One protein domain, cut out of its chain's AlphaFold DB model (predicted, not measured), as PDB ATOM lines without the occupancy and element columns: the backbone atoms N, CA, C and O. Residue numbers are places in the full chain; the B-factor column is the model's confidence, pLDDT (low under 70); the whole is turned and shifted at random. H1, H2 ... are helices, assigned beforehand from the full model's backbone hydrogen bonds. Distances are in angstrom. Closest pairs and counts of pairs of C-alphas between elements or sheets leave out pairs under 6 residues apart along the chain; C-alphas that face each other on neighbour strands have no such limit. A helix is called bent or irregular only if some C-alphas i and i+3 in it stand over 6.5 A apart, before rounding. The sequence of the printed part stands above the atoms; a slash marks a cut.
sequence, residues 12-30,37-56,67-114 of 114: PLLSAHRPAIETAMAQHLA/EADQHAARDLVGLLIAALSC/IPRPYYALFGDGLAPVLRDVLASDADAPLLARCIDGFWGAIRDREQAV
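What this domain is: This is residues 12 to 30, 37 to 56 and 67 to 114 of the 114 residues of an uncharacterized protein of Sphingobium indicum (UniProt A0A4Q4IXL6). A helical hairpin, the kinked H4 and then H5, is covered on one side by H2 and H3, with H3 crossing H5 nearly at right angles and H2 packing on both H3 and H4. The short H1 leads into H2, and at the other end of the printed part residues 108 to 114 stick out past the body. The printed part has 87 residues with five named helices, H1 to H5 in chain order, and no named strand; the class is all helix. It is compact, with a radius of gyration of the C-alphas of 12.0 A, and spans 39 by 28 by 19 A.

Where its parts are: H4, the longest helix by residues, is residues 69 to 90, 29.8 A from first to last C-alpha, beginning at C-alpha 69 (111.816, 130.653, 134.987). It has a kink of 45 degrees near residue 78 and is irregular: C-alphas 86 and 89 are 9.2 A apart. H5 is residues 93 to 112, 28.6 A long, and ends at C-alpha 112 (100.436, 121.347, 134.877). H3 is residues 37 to 54, 25.7 A; H2 is residues 18 to 29, 16.0 A. H1 is residues 12 to 16, beginning at C-alpha 12 (122.932, 105.897, 139.092).

How they stand to each other: H4 and H5 form a helical hairpin and touch at a shallow tilt of 24 degrees, opposite ways; their closest C-alphas are those of Ala 80 and Leu 96, 6.1 A apart. H4 touches H2 at a steep tilt of 48 degrees, opposite ways, closest at the C-alphas of Ala 24 and Val 82, 6.3 A. H3 and H4 only just touch, with 3 pairs of C-alphas within 8 A, the closest being Ala 42 and Tyr 71 at 7.5 A. H3 touches H5 about perpendicular, at 77 degrees, with the C-alphas of Leu 50 and Phe 103 closest at 5.4 A. H2 and H3 touch at a steep tilt of 51 degrees, opposite ways, closest at the C-alphas of Ala 26 and Gln 40, 4.9 A. H1 is close to H3 but not clearly touching, with the C-alphas of Leu 14 and Ile 51 closest at 6.5 A. H2 and H5 are apart. Every O i to N i+4 pair is within hydrogen-bond range in H1, H2, H3 and H5, and 13 of 18 are in H4.

The domain as a whole: The C-alphas of Ser 89 and Val 114, the two farthest apart, are 39.3 A apart. Residues 31 to 36 and 57 to 66 are not printed; the gaps are 9.8 A from C-alpha 30 to 37 and 22.3 A from C-alpha 56 to 67. The links H1 to H2 and H4 to H5 are tight. The mean pLDDT of the printed part is 80.0; residues 56, 67, 89 to 91 and 110 to 114 are under 70.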
ATOM      1  N   PRO A  12     121.764 106.057 138.228       72.69
ATOM      2  CA  PRO A  12     122.932 105.897 139.092       72.69
ATOM      3  C   PRO A  12     124.219 106.483 138.503       72.69
ATOM      4  O   PRO A  12     125.041 106.967 139.277       72.69
ATOM      5  N   LEU A  13     124.387 106.521 137.175       75.94
ATOM      6  CA  LEU A  13     125.529 107.191 136.542       75.94
ATOM      7  C   LEU A  13     125.499 108.706 136.809       75.94
ATOM      8  O   LEU A  13     126.461 109.268 137.328       75.94
ATOM      9  N   LEU A  14     124.360 109.364 136.580       76.62
ATOM     10  CA  LEU A  14     124.194 110.776 136.938       76.62
ATOM     11  C   LEU A  14     124.276 110.999 138.448       76.62
ATOM     12  O   LEU A  14     124.802 112.017 138.883       76.62
ATOM     13  N   SER A  15     123.799 110.051 139.255       77.62
ATOM     14  CA  SER A  15     123.879 110.145 140.711       77.62
ATOM     15  C   SER A  15     125.315 110.020 141.233       77.62
ATOM     16  O   SER A  15     125.648 110.664 142.227       77.62
ATOM     17  N   ALA A  16     126.173 109.238 140.570       82.81
ATOM     18  CA  ALA A  16     127.598 109.131 140.888       82.81
ATOM     19  C   ALA A  16     128.362 110.410 140.515       82.81
ATOM     20  O   ALA A  16     129.216 110.872 141.270       82.81
ATOM     21  N   HIS A  17     128.000 111.023 139.385       84.56
ATOM     22  CA  HIS A  17     128.578 112.283 138.914       84.56
ATOM     23  C   HIS A  17     127.851 113.531 139.432       84.56
ATOM     24  O   HIS A  17     128.247 114.654 139.119       84.56
ATOM     25  N   ARG A  18     126.827 113.357 140.275       83.19
ATOM     26  CA  ARG A  18     125.988 114.426 140.820       83.19
ATOM     27  C   ARG A  18     126.778 115.637 141.337       83.19
ATOM     28  O   ARG A  18     126.482 116.731 140.867       83.19
ATOM     29  N   PRO A  19     127.780 115.501 142.231       82.19
ATOM     30  CA  PRO A  19     128.491 116.671 142.753       82.19
ATOM     31  C   PRO A  19     129.273 117.437 141.673       82.19
ATOM     32  O   PRO A  19     129.401 118.658 141.752       82.19
ATOM     33  N   ALA A  20     129.774 116.743 140.646       86.25
ATOM     34  CA  ALA A  20     130.470 117.375 139.528       86.25
ATOM     35  C   ALA A  20     129.492 118.130 138.614       86.25
ATOM     36  O   ALA A  20     129.751 119.280 138.268       86.25
ATOM     37  N   ILE A  21     128.338 117.525 138.304       86.00
ATOM     38  CA  ILE A  21     127.271 118.164 137.516       86.00
ATOM     39  C   ILE A  21     126.735 119.396 138.255       86.00
ATOM     40  O   ILE A  21     126.600 120.452 137.648       86.00
ATOM     41  N   GLU A  22     126.474 119.295 139.561       87.75
ATOM     42  CA  GLU A  22     126.002 120.418 140.384       87.75
ATOM     43  C   GLU A  22     126.999 121.578 140.389       87.75
ATOM     44  O   GLU A  22     126.600 122.728 140.221       87.75
ATOM     45  N   THR A  23     128.295 121.286 140.529       85.88
ATOM     46  CA  THR A  23     129.348 122.311 140.538       85.88
ATOM     47  C   THR A  23     129.479 122.991 139.177       85.88
ATOM     48  O   THR A  23     129.486 124.221 139.103       85.88
ATOM     49  N   ALA A  24     129.548 122.208 138.099       86.75
ATOM     50  CA  ALA A  24     129.647 122.730 136.738       86.75
ATOM     51  C   ALA A  24     128.400 123.539 136.353       86.75
ATOM     52  O   ALA A  24     128.503 124.599 135.738       86.75
ATOM     53  N   MET A  25     127.220 123.089 136.777       85.81
ATOM     54  CA  MET A  25     125.975 123.797 136.520       85.81
ATOM     55  C   MET A  25     125.840 125.068 137.358       85.81
ATOM     56  O   MET A  25     125.396 126.084 136.839       85.81
ATOM     57  N   ALA A  26     126.260 125.056 138.624       85.94
ATOM     58  CA  ALA A  26     126.298 126.270 139.435       85.94
ATOM     59  C   ALA A  26     127.205 127.323 138.783       85.94
ATOM     60  O   ALA A  26     126.815 128.482 138.682       85.94
ATOM     61  N   GLN A  27     128.376 126.914 138.280       85.00
ATOM     62  CA  GLN A  27     129.268 127.795 137.520       85.00
ATOM     63  C   GLN A  27     128.639 128.292 136.214       85.00
ATOM     64  O   GLN A  27     128.849 129.443 135.851       85.00
ATOM     65  N   HIS A  28     127.858 127.458 135.523       85.00
ATOM     66  CA  HIS A  28     127.158 127.853 134.301       85.00
ATOM     67  C   HIS A  28     126.021 128.852 134.565       85.00
ATOM     68  O   HIS A  28     125.820 129.788 133.797       85.00
ATOM     69  N   LEU A  29     125.283 128.664 135.663       81.31
ATOM     70  CA  LEU A  29     124.215 129.569 136.095       81.31
ATOM     71  C   LEU A  29     124.766 130.891 136.645       81.31
ATOM     72  O   LEU A  29     124.089 131.919 136.576       81.31
ATOM     73  N   ALA A  30     125.993 130.880 137.168       83.81
ATOM     74  CA  ALA A  30     126.659 132.077 137.645       83.81
ATOM     75  C   ALA A  30     126.849 133.077 136.496       83.81
ATOM     76  O   ALA A  30     127.604 132.851 135.556       83.81
ATOM     77  N   GLU A  37     125.214 131.597 146.376       82.75
ATOM     78  CA  GLU A  37     124.447 130.569 147.097       82.75
ATOM     79  C   GLU A  37     123.113 130.253 146.404       82.75
ATOM     80  O   GLU A  37     122.690 129.098 146.394       82.75
ATOM     81  N   ALA A  38     122.481 131.246 145.767       80.69
ATOM     82  CA  ALA A  38     121.251 131.052 145.004       80.69
ATOM     83  C   ALA A  38     121.481 130.179 143.759       80.69
ATOM     84  O   ALA A  38     120.694 129.268 143.504       80.69
ATOM     85  N   ASP A  39     122.583 130.393 143.032       83.38
ATOM     86  CA  ASP A  39     122.930 129.600 141.843       83.38
ATOM     87  C   ASP A  39     123.275 128.154 142.217       83.38
ATOM     88  O   ASP A  39     122.842 127.214 141.552       83.38
ATOM     89  N   GLN A  40     124.001 127.961 143.324       84.00
ATOM     90  CA  GLN A  40     124.309 126.631 143.861       84.00
ATOM     91  C   GLN A  40     123.048 125.901 144.330       84.00
ATOM     92  O   GLN A  40     122.888 124.707 144.066       84.00
ATOM     93  N   HIS A  41     122.139 126.608 145.005       83.56
ATOM     94  CA  HIS A  41     120.866 126.044 145.439       83.56
ATOM     95  C   HIS A  41     119.999 125.646 144.236       83.56
ATOM     96  O   HIS A  41     119.513 124.517 144.188       83.56
ATOM     97  N   ALA A  42     119.881 126.526 143.234       83.31
ATOM     98  CA  ALA A  42     119.152 126.251 142.001       83.31
ATOM     99  C   ALA A  42     119.757 125.066 141.232       83.31
ATOM    100  O   ALA A  42     119.027 124.154 140.852       83.31
ATOM    101  N   ALA A  43     121.082 125.020 141.058       85.69
ATOM    102  CA  ALA A  43     121.764 123.900 140.410       85.69
ATOM    103  C   ALA A  43     121.479 122.571 141.122       85.69
ATOM    104  O   ALA A  43     121.112 121.589 140.478       85.69
ATOM    105  N   ARG A  44     121.596 122.542 142.454       85.06
ATOM    106  CA  ARG A  44     121.358 121.341 143.265       85.06
ATOM    107  C   ARG A  44     119.917 120.839 143.165       85.06
ATOM    108  O   ARG A  44     119.703 119.628 143.082       85.06
ATOM    109  N   ASP A  45     118.946 121.748 143.181       84.62
ATOM    110  CA  ASP A  45     117.525 121.401 143.082       84.62
ATOM    111  C   ASP A  45     117.176 120.881 141.676       84.62
ATOM    112  O   ASP A  45     116.565 119.821 141.538       84.62
ATOM    113  N   LEU A  46     117.670 121.546 140.623       83.31
ATOM    114  CA  LEU A  46     117.444 121.158 139.226       83.31
ATOM    115  C   LEU A  46     118.130 119.834 138.857       83.31
ATOM    116  O   LEU A  46     117.527 118.996 138.186       83.31
ATOM    117  N   VAL A  47     119.362 119.601 139.327       84.81
ATOM    118  CA  VAL A  47     120.049 118.309 139.151       84.81
ATOM    119  C   VAL A  47     119.328 117.208 139.927       84.81
ATOM    120  O   VAL A  47     119.139 116.111 139.400       84.81
ATOM    121  N   GLY A  48     118.879 117.489 141.154       82.50
ATOM    122  CA  GLY A  48     118.076 116.547 141.935       82.50
ATOM    123  C   GLY A  48     116.781 116.154 141.220       82.50
ATOM    124  O   GLY A  48     116.452 114.967 141.148       82.50
ATOM    125  N   LEU A  49     116.093 117.134 140.631       80.81
ATOM    126  CA  LEU A  49     114.890 116.925 139.829       80.81
ATOM    127  C   LEU A  49     115.171 116.062 138.591       80.81
ATOM    128  O   LEU A  49     114.447 115.096 138.353       80.81
ATOM    129  N   LEU A  50     116.239 116.356 137.844       83.31
ATOM    130  CA  LEU A  50     116.657 115.565 136.683       83.31
ATOM    131  C   LEU A  50     116.922 114.099 137.050       83.31
ATOM    132  O   LEU A  50     116.403 113.193 136.398       83.31
ATOM    133  N   ILE A  51     117.724 113.859 138.093       82.38
ATOM    134  CA  ILE A  51     118.082 112.500 138.521       82.38
ATOM    135  C   ILE A  51     116.827 111.723 138.910       82.38
ATOM    136  O   ILE A  51     116.690 110.555 138.545       82.38
ATOM    137  N   ALA A  52     115.896 112.353 139.623       77.94
ATOM    138  CA  ALA A  52     114.684 111.677 140.051       77.94
ATOM    139  C   ALA A  52     113.697 111.424 138.900       77.94
ATOM    140  O   ALA A  52     113.133 110.332 138.822       77.94
ATOM    141  N   ALA A  53     113.567 112.373 137.964       77.94
ATOM    142  CA  ALA A  53     112.796 112.194 136.734       77.94
ATOM    143  C   ALA A  53     113.317 110.998 135.919       77.94
ATOM    144  O   ALA A  53     112.534 110.180 135.438       77.94
ATOM    145  N   LEU A  54     114.640 110.846 135.827       77.44
ATOM    146  CA  LEU A  54     115.276 109.733 135.118       77.44
ATOM    147  C   LEU A  54     115.237 108.415 135.896       77.44
ATOM    148  O   LEU A  54     115.170 107.349 135.290       77.44
ATOM    149  N   SER A  55     115.252 108.471 137.227       71.69
ATOM    150  CA  SER A  55     115.201 107.276 138.079       71.69
ATOM    151  C   SER A  55     113.791 106.689 138.199       71.69
ATOM    152  O   SER A  55     113.629 105.660 138.852       71.69
ATOM    153  N   CYS A  56     112.762 107.334 137.624       61.97
ATOM    154  CA  CYS A  56     111.342 106.988 137.798       61.97
ATOM    155  C   CYS A  56     110.929 106.837 139.283       61.97
ATOM    156  O   CYS A  56     109.879 106.281 139.610       61.97
ATOM    157  N   ILE A  67     112.344 128.744 142.183       68.00
ATOM    158  CA  ILE A  67     113.316 128.913 141.088       68.00
ATOM    159  C   ILE A  67     112.721 129.775 139.966       68.00
ATOM    160  O   ILE A  67     111.698 129.407 139.384       68.00
ATOM    161  N   PRO A  68     113.348 130.913 139.613       70.69
ATOM    162  CA  PRO A  68     112.858 131.755 138.534       70.69
ATOM    163  C   PRO A  68     112.900 131.013 137.194       70.69
ATOM    164  O   PRO A  68     113.903 130.392 136.855       70.69
ATOM    165  N   ARG A  69     111.864 131.182 136.363       72.81
ATOM    166  CA  ARG A  69     111.816 130.653 134.987       72.81
ATOM    167  C   ARG A  69     113.102 130.785 134.151       72.81
ATOM    168  O   ARG A  69     113.425 129.816 133.465       72.81
ATOM    169  N   PRO A  70     113.853 131.908 134.176       78.75
ATOM    170  CA  PRO A  70     115.101 132.004 133.417       78.75
ATOM    171  C   PRO A  70     116.143 130.943 133.802       78.75
ATOM    172  O   PRO A  70     116.888 130.503 132.931       78.75
ATOM    173  N   TYR A  71     116.155 130.464 135.050       79.69
ATOM    174  CA  TYR A  71     117.063 129.394 135.472       79.69
ATOM    175  C   TYR A  71     116.747 128.058 134.792       79.69
ATOM    176  O   TYR A  71     117.676 127.322 134.484       79.69
ATOM    177  N   TYR A  72     115.478 127.750 134.492       80.81
ATOM    178  CA  TYR A  72     115.134 126.526 133.753       80.81
ATOM    179  C   TYR A  72     115.685 126.550 132.325       80.81
ATOM    180  O   TYR A  72     116.223 125.550 131.856       80.81
ATOM    181  N   ALA A  73     115.571 127.696 131.648       82.44
ATOM    182  CA  ALA A  73     116.082 127.862 130.292       82.44
ATOM    183  C   ALA A  73     117.617 127.796 130.259       82.44
ATOM    184  O   ALA A  73     118.169 127.054 129.451       82.44
ATOM    185  N   LEU A  74     118.291 128.505 131.173       84.56
ATOM    186  CA  LEU A  74     119.752 128.477 131.300       84.56
ATOM    187  C   LEU A  74     120.268 127.079 131.650       84.56
ATOM    188  O   LEU A  74     121.231 126.606 131.058       84.56
ATOM    189  N   PHE A  75     119.598 126.385 132.569       85.31
ATOM    190  CA  PHE A  75     119.956 125.017 132.924       85.31
ATOM    191  C   PHE A  75     119.795 124.063 131.741       85.31
ATOM    192  O   PHE A  75     120.680 123.252 131.491       85.31
ATOM    193  N   GLY A  76     118.683 124.156 131.004       84.94
ATOM    194  CA  GLY A  76     118.434 123.321 129.830       84.94
ATOM    195  C   GLY A  76     119.465 123.532 128.715       84.94
ATOM    196  O   GLY A  76     119.891 122.555 128.100       84.94
ATOM    197  N   ASP A  77     119.893 124.778 128.495       86.31
ATOM    198  CA  ASP A  77     120.935 125.136 127.521       86.31
ATOM    199  C   ASP A  77     122.322 124.625 127.957       86.31
ATOM    200  O   ASP A  77     123.039 123.987 127.181       86.31
ATOM    201  N   GLY A  78     122.648 124.790 129.243       84.75
ATOM    202  CA  GLY A  78     123.889 124.310 129.851       84.75
ATOM    203  C   GLY A  78     123.971 122.796 130.051       84.75
ATOM    204  O   GLY A  78     125.062 122.259 130.244       84.75
ATOM    205  N   LEU A  79     122.850 122.072 129.977       85.12
ATOM    206  CA  LEU A  79     122.803 120.648 130.309       85.12
ATOM    207  C   LEU A  79     123.657 119.793 129.377       85.12
ATOM    208  O   LEU A  79     124.429 118.953 129.835       85.12
ATOM    209  N   ALA A  80     123.543 120.014 128.067       85.00
ATOM    210  CA  ALA A  80     124.310 119.267 127.080       85.00
ATOM    211  C   ALA A  80     125.833 119.457 127.233       85.00
ATOM    212  O   ALA A  80     126.534 118.445 127.324       85.00
ATOM    213  N   PRO A  81     126.379 120.691 127.276       85.31
ATOM    214  CA  PRO A  81     127.814 120.887 127.452       85.31
ATOM    215  C   PRO A  81     128.313 120.430 128.828       85.31
ATOM    216  O   PRO A  81     129.363 119.798 128.878       85.31
ATOM    217  N   VAL A  82     127.561 120.648 129.917       87.31
ATOM    218  CA  VAL A  82     127.955 120.186 131.265       87.31
ATOM    219  C   VAL A  82     128.028 118.664 131.333       87.31
ATOM    220  O   VAL A  82     129.004 118.113 131.835       87.31
ATOM    221  N   LEU A  83     127.027 117.958 130.800       84.56
ATOM    222  CA  LEU A  83     127.056 116.495 130.777       84.56
ATOM    223  C   LEU A  83     128.197 115.973 129.902       84.56
ATOM    224  O   LEU A  83     128.850 115.008 130.284       84.56
ATOM    225  N   ARG A  84     128.474 116.616 128.762       84.88
ATOM    226  CA  ARG A  84     129.624 116.263 127.916       84.88
ATOM    227  C   ARG A  84     130.962 116.497 128.604       84.88
ATOM    228  O   ARG A  84     131.873 115.714 128.379       84.88
ATOM    229  N   ASP A  85     131.081 117.542 129.410       85.88
ATOM    230  CA  ASP A  85     132.298 117.841 130.166       85.88
ATOM    231  C   ASP A  85     132.516 116.826 131.301       85.88
ATOM    232  O   ASP A  85     133.573 116.207 131.395       85.88
ATOM    233  N   VAL A  86     131.474 116.570 132.099       84.75
ATOM    234  CA  VAL A  86     131.558 115.698 133.281       84.75
ATOM    235  C   VAL A  86     131.644 114.212 132.918       84.75
ATOM    236  O   VAL A  86     132.374 113.466 133.571       84.75
ATOM    237  N   LEU A  87     130.883 113.765 131.914       79.88
ATOM    238  CA  LEU A  87     130.844 112.359 131.490       79.88
ATOM    239  C   LEU A  87     131.850 112.058 130.372       79.88
ATOM    240  O   LEU A  87     132.155 110.895 130.129       79.88
ATOM    241  N   ALA A  88     132.392 113.081 129.705       78.25
ATOM    242  CA  ALA A  88     133.389 112.956 128.645       78.25
ATOM    243  C   ALA A  88     133.040 111.868 127.604       78.25
ATOM    244  O   ALA A  88     132.167 112.072 126.762       78.25
ATOM    245  N   SER A  89     133.727 110.721 127.647       69.00
ATOM    246  CA  SER A  89     133.532 109.608 126.702       69.00
ATOM    247  C   SER A  89     132.253 108.795 126.940       69.00
ATOM    248  O   SER A  89     131.825 108.102 126.025       69.00
ATOM    249  N   ASP A  90     131.625 108.911 128.114       68.06
ATOM    250  CA  ASP A  90     130.329 108.290 128.436       68.06
ATOM    251  C   ASP A  90     129.130 109.168 128.009       68.06
ATOM    252  O   ASP A  90     127.972 108.760 128.109       68.06
ATOM    253  N   ALA A  91     129.378 110.391 127.519       69.75
ATOM    254  CA  ALA A  91     128.338 111.323 127.084       69.75
ATOM    255  C   ALA A  91     127.824 111.003 125.668       69.75
ATOM    256  O   ALA A  91     128.087 111.730 124.703       69.75
ATOM    257  N   ASP A  92     127.061 109.924 125.538       78.12
ATOM    258  CA  ASP A  92     126.448 109.539 124.269       78.12
ATOM    259  C   ASP A  92     125.293 110.478 123.864       78.12
ATOM    260  O   ASP A  92     124.491 110.926 124.687       78.12
ATOM    261  N   ALA A  93     125.148 110.752 122.563       78.12
ATOM    262  CA  ALA A  93     124.050 111.570 122.029       78.12
ATOM    263  C   ALA A  93     122.639 111.125 122.492       78.12
ATOM    264  O   ALA A  93     121.849 111.989 122.889       78.12
ATOM    265  N   PRO A  94     122.290 109.818 122.510       79.56
ATOM    266  CA  PRO A  94     121.003 109.368 123.044       79.56
ATOM    267  C   PRO A  94     120.850 109.581 124.559       79.56
ATOM    268  O   PRO A  94     119.724 109.757 125.028       79.56
ATOM    269  N   LEU A  95     121.947 109.586 125.325       78.69
ATOM    270  CA  LEU A  95     121.930 109.875 126.763       78.69
ATOM    271  C   LEU A  95     121.576 111.345 127.001       78.69
ATOM    272  O   LEU A  95     120.661 111.650 127.762       78.69
ATOM    273  N   LEU A  96     122.246 112.250 126.282       83.19
ATOM    274  CA  LEU A  96     121.991 113.689 126.354       83.19
ATOM    275  C   LEU A  96     120.538 114.015 125.992       83.19
ATOM    276  O   LEU A  96     119.875 114.755 126.718       83.19
ATOM    277  N   ALA A  97     120.023 113.417 124.913       84.44
ATOM    278  CA  ALA A  97     118.635 113.600 124.499       84.44
ATOM    279  C   ALA A  97     117.645 113.143 125.582       84.44
ATOM    280  O   ALA A  97     116.676 113.848 125.851       84.44
ATOM    281  N   ARG A  98     117.910 112.012 126.251       82.75
ATOM    282  CA  ARG A  98     117.089 111.524 127.373       82.75
ATOM    283  C   ARG A  98     117.135 112.440 128.588       82.75
ATOM    284  O   ARG A  98     116.093 112.669 129.193       82.75
ATOM    285  N   CYS A  99     118.305 112.970 128.937       83.88
ATOM    286  CA  CYS A  99     118.433 113.919 130.043       83.88
ATOM    287  C   CYS A  99     117.642 115.203 129.772       83.88
ATOM    288  O   CYS A  99     116.897 115.662 130.635       83.88
ATOM    289  N   ILE A 100     117.763 115.753 128.560       85.12
ATOM    290  CA  ILE A 100     117.034 116.958 128.148       85.12
ATOM    291  C   ILE A 100     115.523 116.690 128.121       85.12
ATOM    292  O   ILE A 100     114.752 117.476 128.668       85.12
ATOM    293  N   ASP A 101     115.092 115.577 127.525       84.62
ATOM    294  CA  ASP A 101     113.673 115.215 127.444       84.62
ATOM    295  C   ASP A 101     113.061 114.980 128.834       84.62
ATOM    296  O   ASP A 101     112.020 115.555 129.150       84.62
ATOM    297  N   GLY A 102     113.754 114.237 129.705       82.81
ATOM    298  CA  GLY A 102     113.327 113.996 131.085       82.81
ATOM    299  C   GLY A 102     113.223 115.282 131.909       82.81
ATOM    300  O   GLY A 102     112.255 115.463 132.648       82.81
ATOM    301  N   PHE A 103     114.164 116.213 131.733       84.06
ATOM    302  CA  PHE A 103     114.123 117.531 132.371       84.06
ATOM    303  C   PHE A 103     112.901 118.349 131.938       84.06
ATOM    304  O   PHE A 103     112.116 118.794 132.778       84.06
ATOM    305  N   TRP A 104     112.699 118.516 130.627       84.00
ATOM    306  CA  TRP A 104     111.550 119.257 130.102       84.00
ATOM    307  C   TRP A 104     110.221 118.563 130.394       84.00
ATOM    308  O   TRP A 104     109.200 119.240 130.510       84.00
ATOM    309  N   GLY A 105     110.210 117.232 130.488       82.19
ATOM    310  CA  GLY A 105     109.058 116.454 130.936       82.19
ATOM    311  C   GLY A 105     108.697 116.772 132.386       82.19
ATOM    312  O   GLY A 105     107.548 117.100 132.664       82.19
ATOM    313  N   ALA A 106     109.682 116.777 133.285       78.31
ATOM    314  CA  ALA A 106     109.481 117.089 134.700       78.31
ATOM    315  C   ALA A 106     109.075 118.554 134.951       78.31
ATOM    316  O   ALA A 106     108.249 118.822 135.823       78.31
ATOM    317  N   ILE A 107     109.607 119.511 134.178       79.00
ATOM    318  CA  ILE A 107     109.141 120.908 134.235       79.00
ATOM    319  C   ILE A 107     107.692 121.009 133.763       79.00
ATOM    320  O   ILE A 107     106.878 121.622 134.450       79.00
ATOM    321  N   ARG A 108     107.356 120.393 132.622       77.56
ATOM    322  CA  ARG A 108     105.987 120.415 132.091       77.56
ATOM    323  C   ARG A 108     104.993 119.788 133.066       77.56
ATOM    324  O   ARG A 108     103.940 120.370 133.283       77.56
ATOM    325  N   ASP A 109     105.336 118.658 133.681       72.69
ATOM    326  CA  ASP A 109     104.526 118.014 134.725       72.69
ATOM    327  C   ASP A 109     104.271 118.959 135.914       72.69
ATOM    328  O   ASP A 109     103.126 119.148 136.326       72.69
ATOM    329  N   ARG A 110     105.310 119.663 136.386       68.69
ATOM    330  CA  ARG A 110     105.183 120.689 137.436       68.69
ATOM    331  C   ARG A 110     104.315 121.877 137.032       68.69
ATOM    332  O   ARG A 110     103.538 122.348 137.855       68.69
ATOM    333  N   GLU A 111     104.443 122.376 135.803       67.38
ATOM    334  CA  GLU A 111     103.629 123.496 135.312       67.38
ATOM    335  C   GLU A 111     102.145 123.126 135.162       67.38
ATOM    336  O   GLU A 111     101.297 124.007 135.259       67.38
ATOM    337  N   GLN A 112     101.819 121.846 134.943       62.31
ATOM    338  CA  GLN A 112     100.436 121.347 134.877       62.31
ATOM    339  C   GLN A 112      99.827 121.044 136.259       62.31
ATOM    340  O   GLN A 112      98.616 120.861 136.361       62.31
ATOM    341  N   ALA A 113     100.646 120.962 137.311       57.19
ATOM    342  CA  ALA A 113     100.210 120.674 138.678       57.19
ATOM    343  C   ALA A 113      99.788 121.927 139.482       57.19
ATOM    344  O   ALA A 113      99.480 121.800 140.671       57.19
ATOM    345  N   VAL A 114      99.797 123.113 138.854       48.34
ATOM    346  CA  VAL A 114      99.401 124.419 139.422       48.34
ATOM    347  C   VAL A 114      97.995 124.827 138.998       48.34
ATOM    348  O   VAL A 114      97.644 124.622 137.815       48.34
TER     349      VAL A 114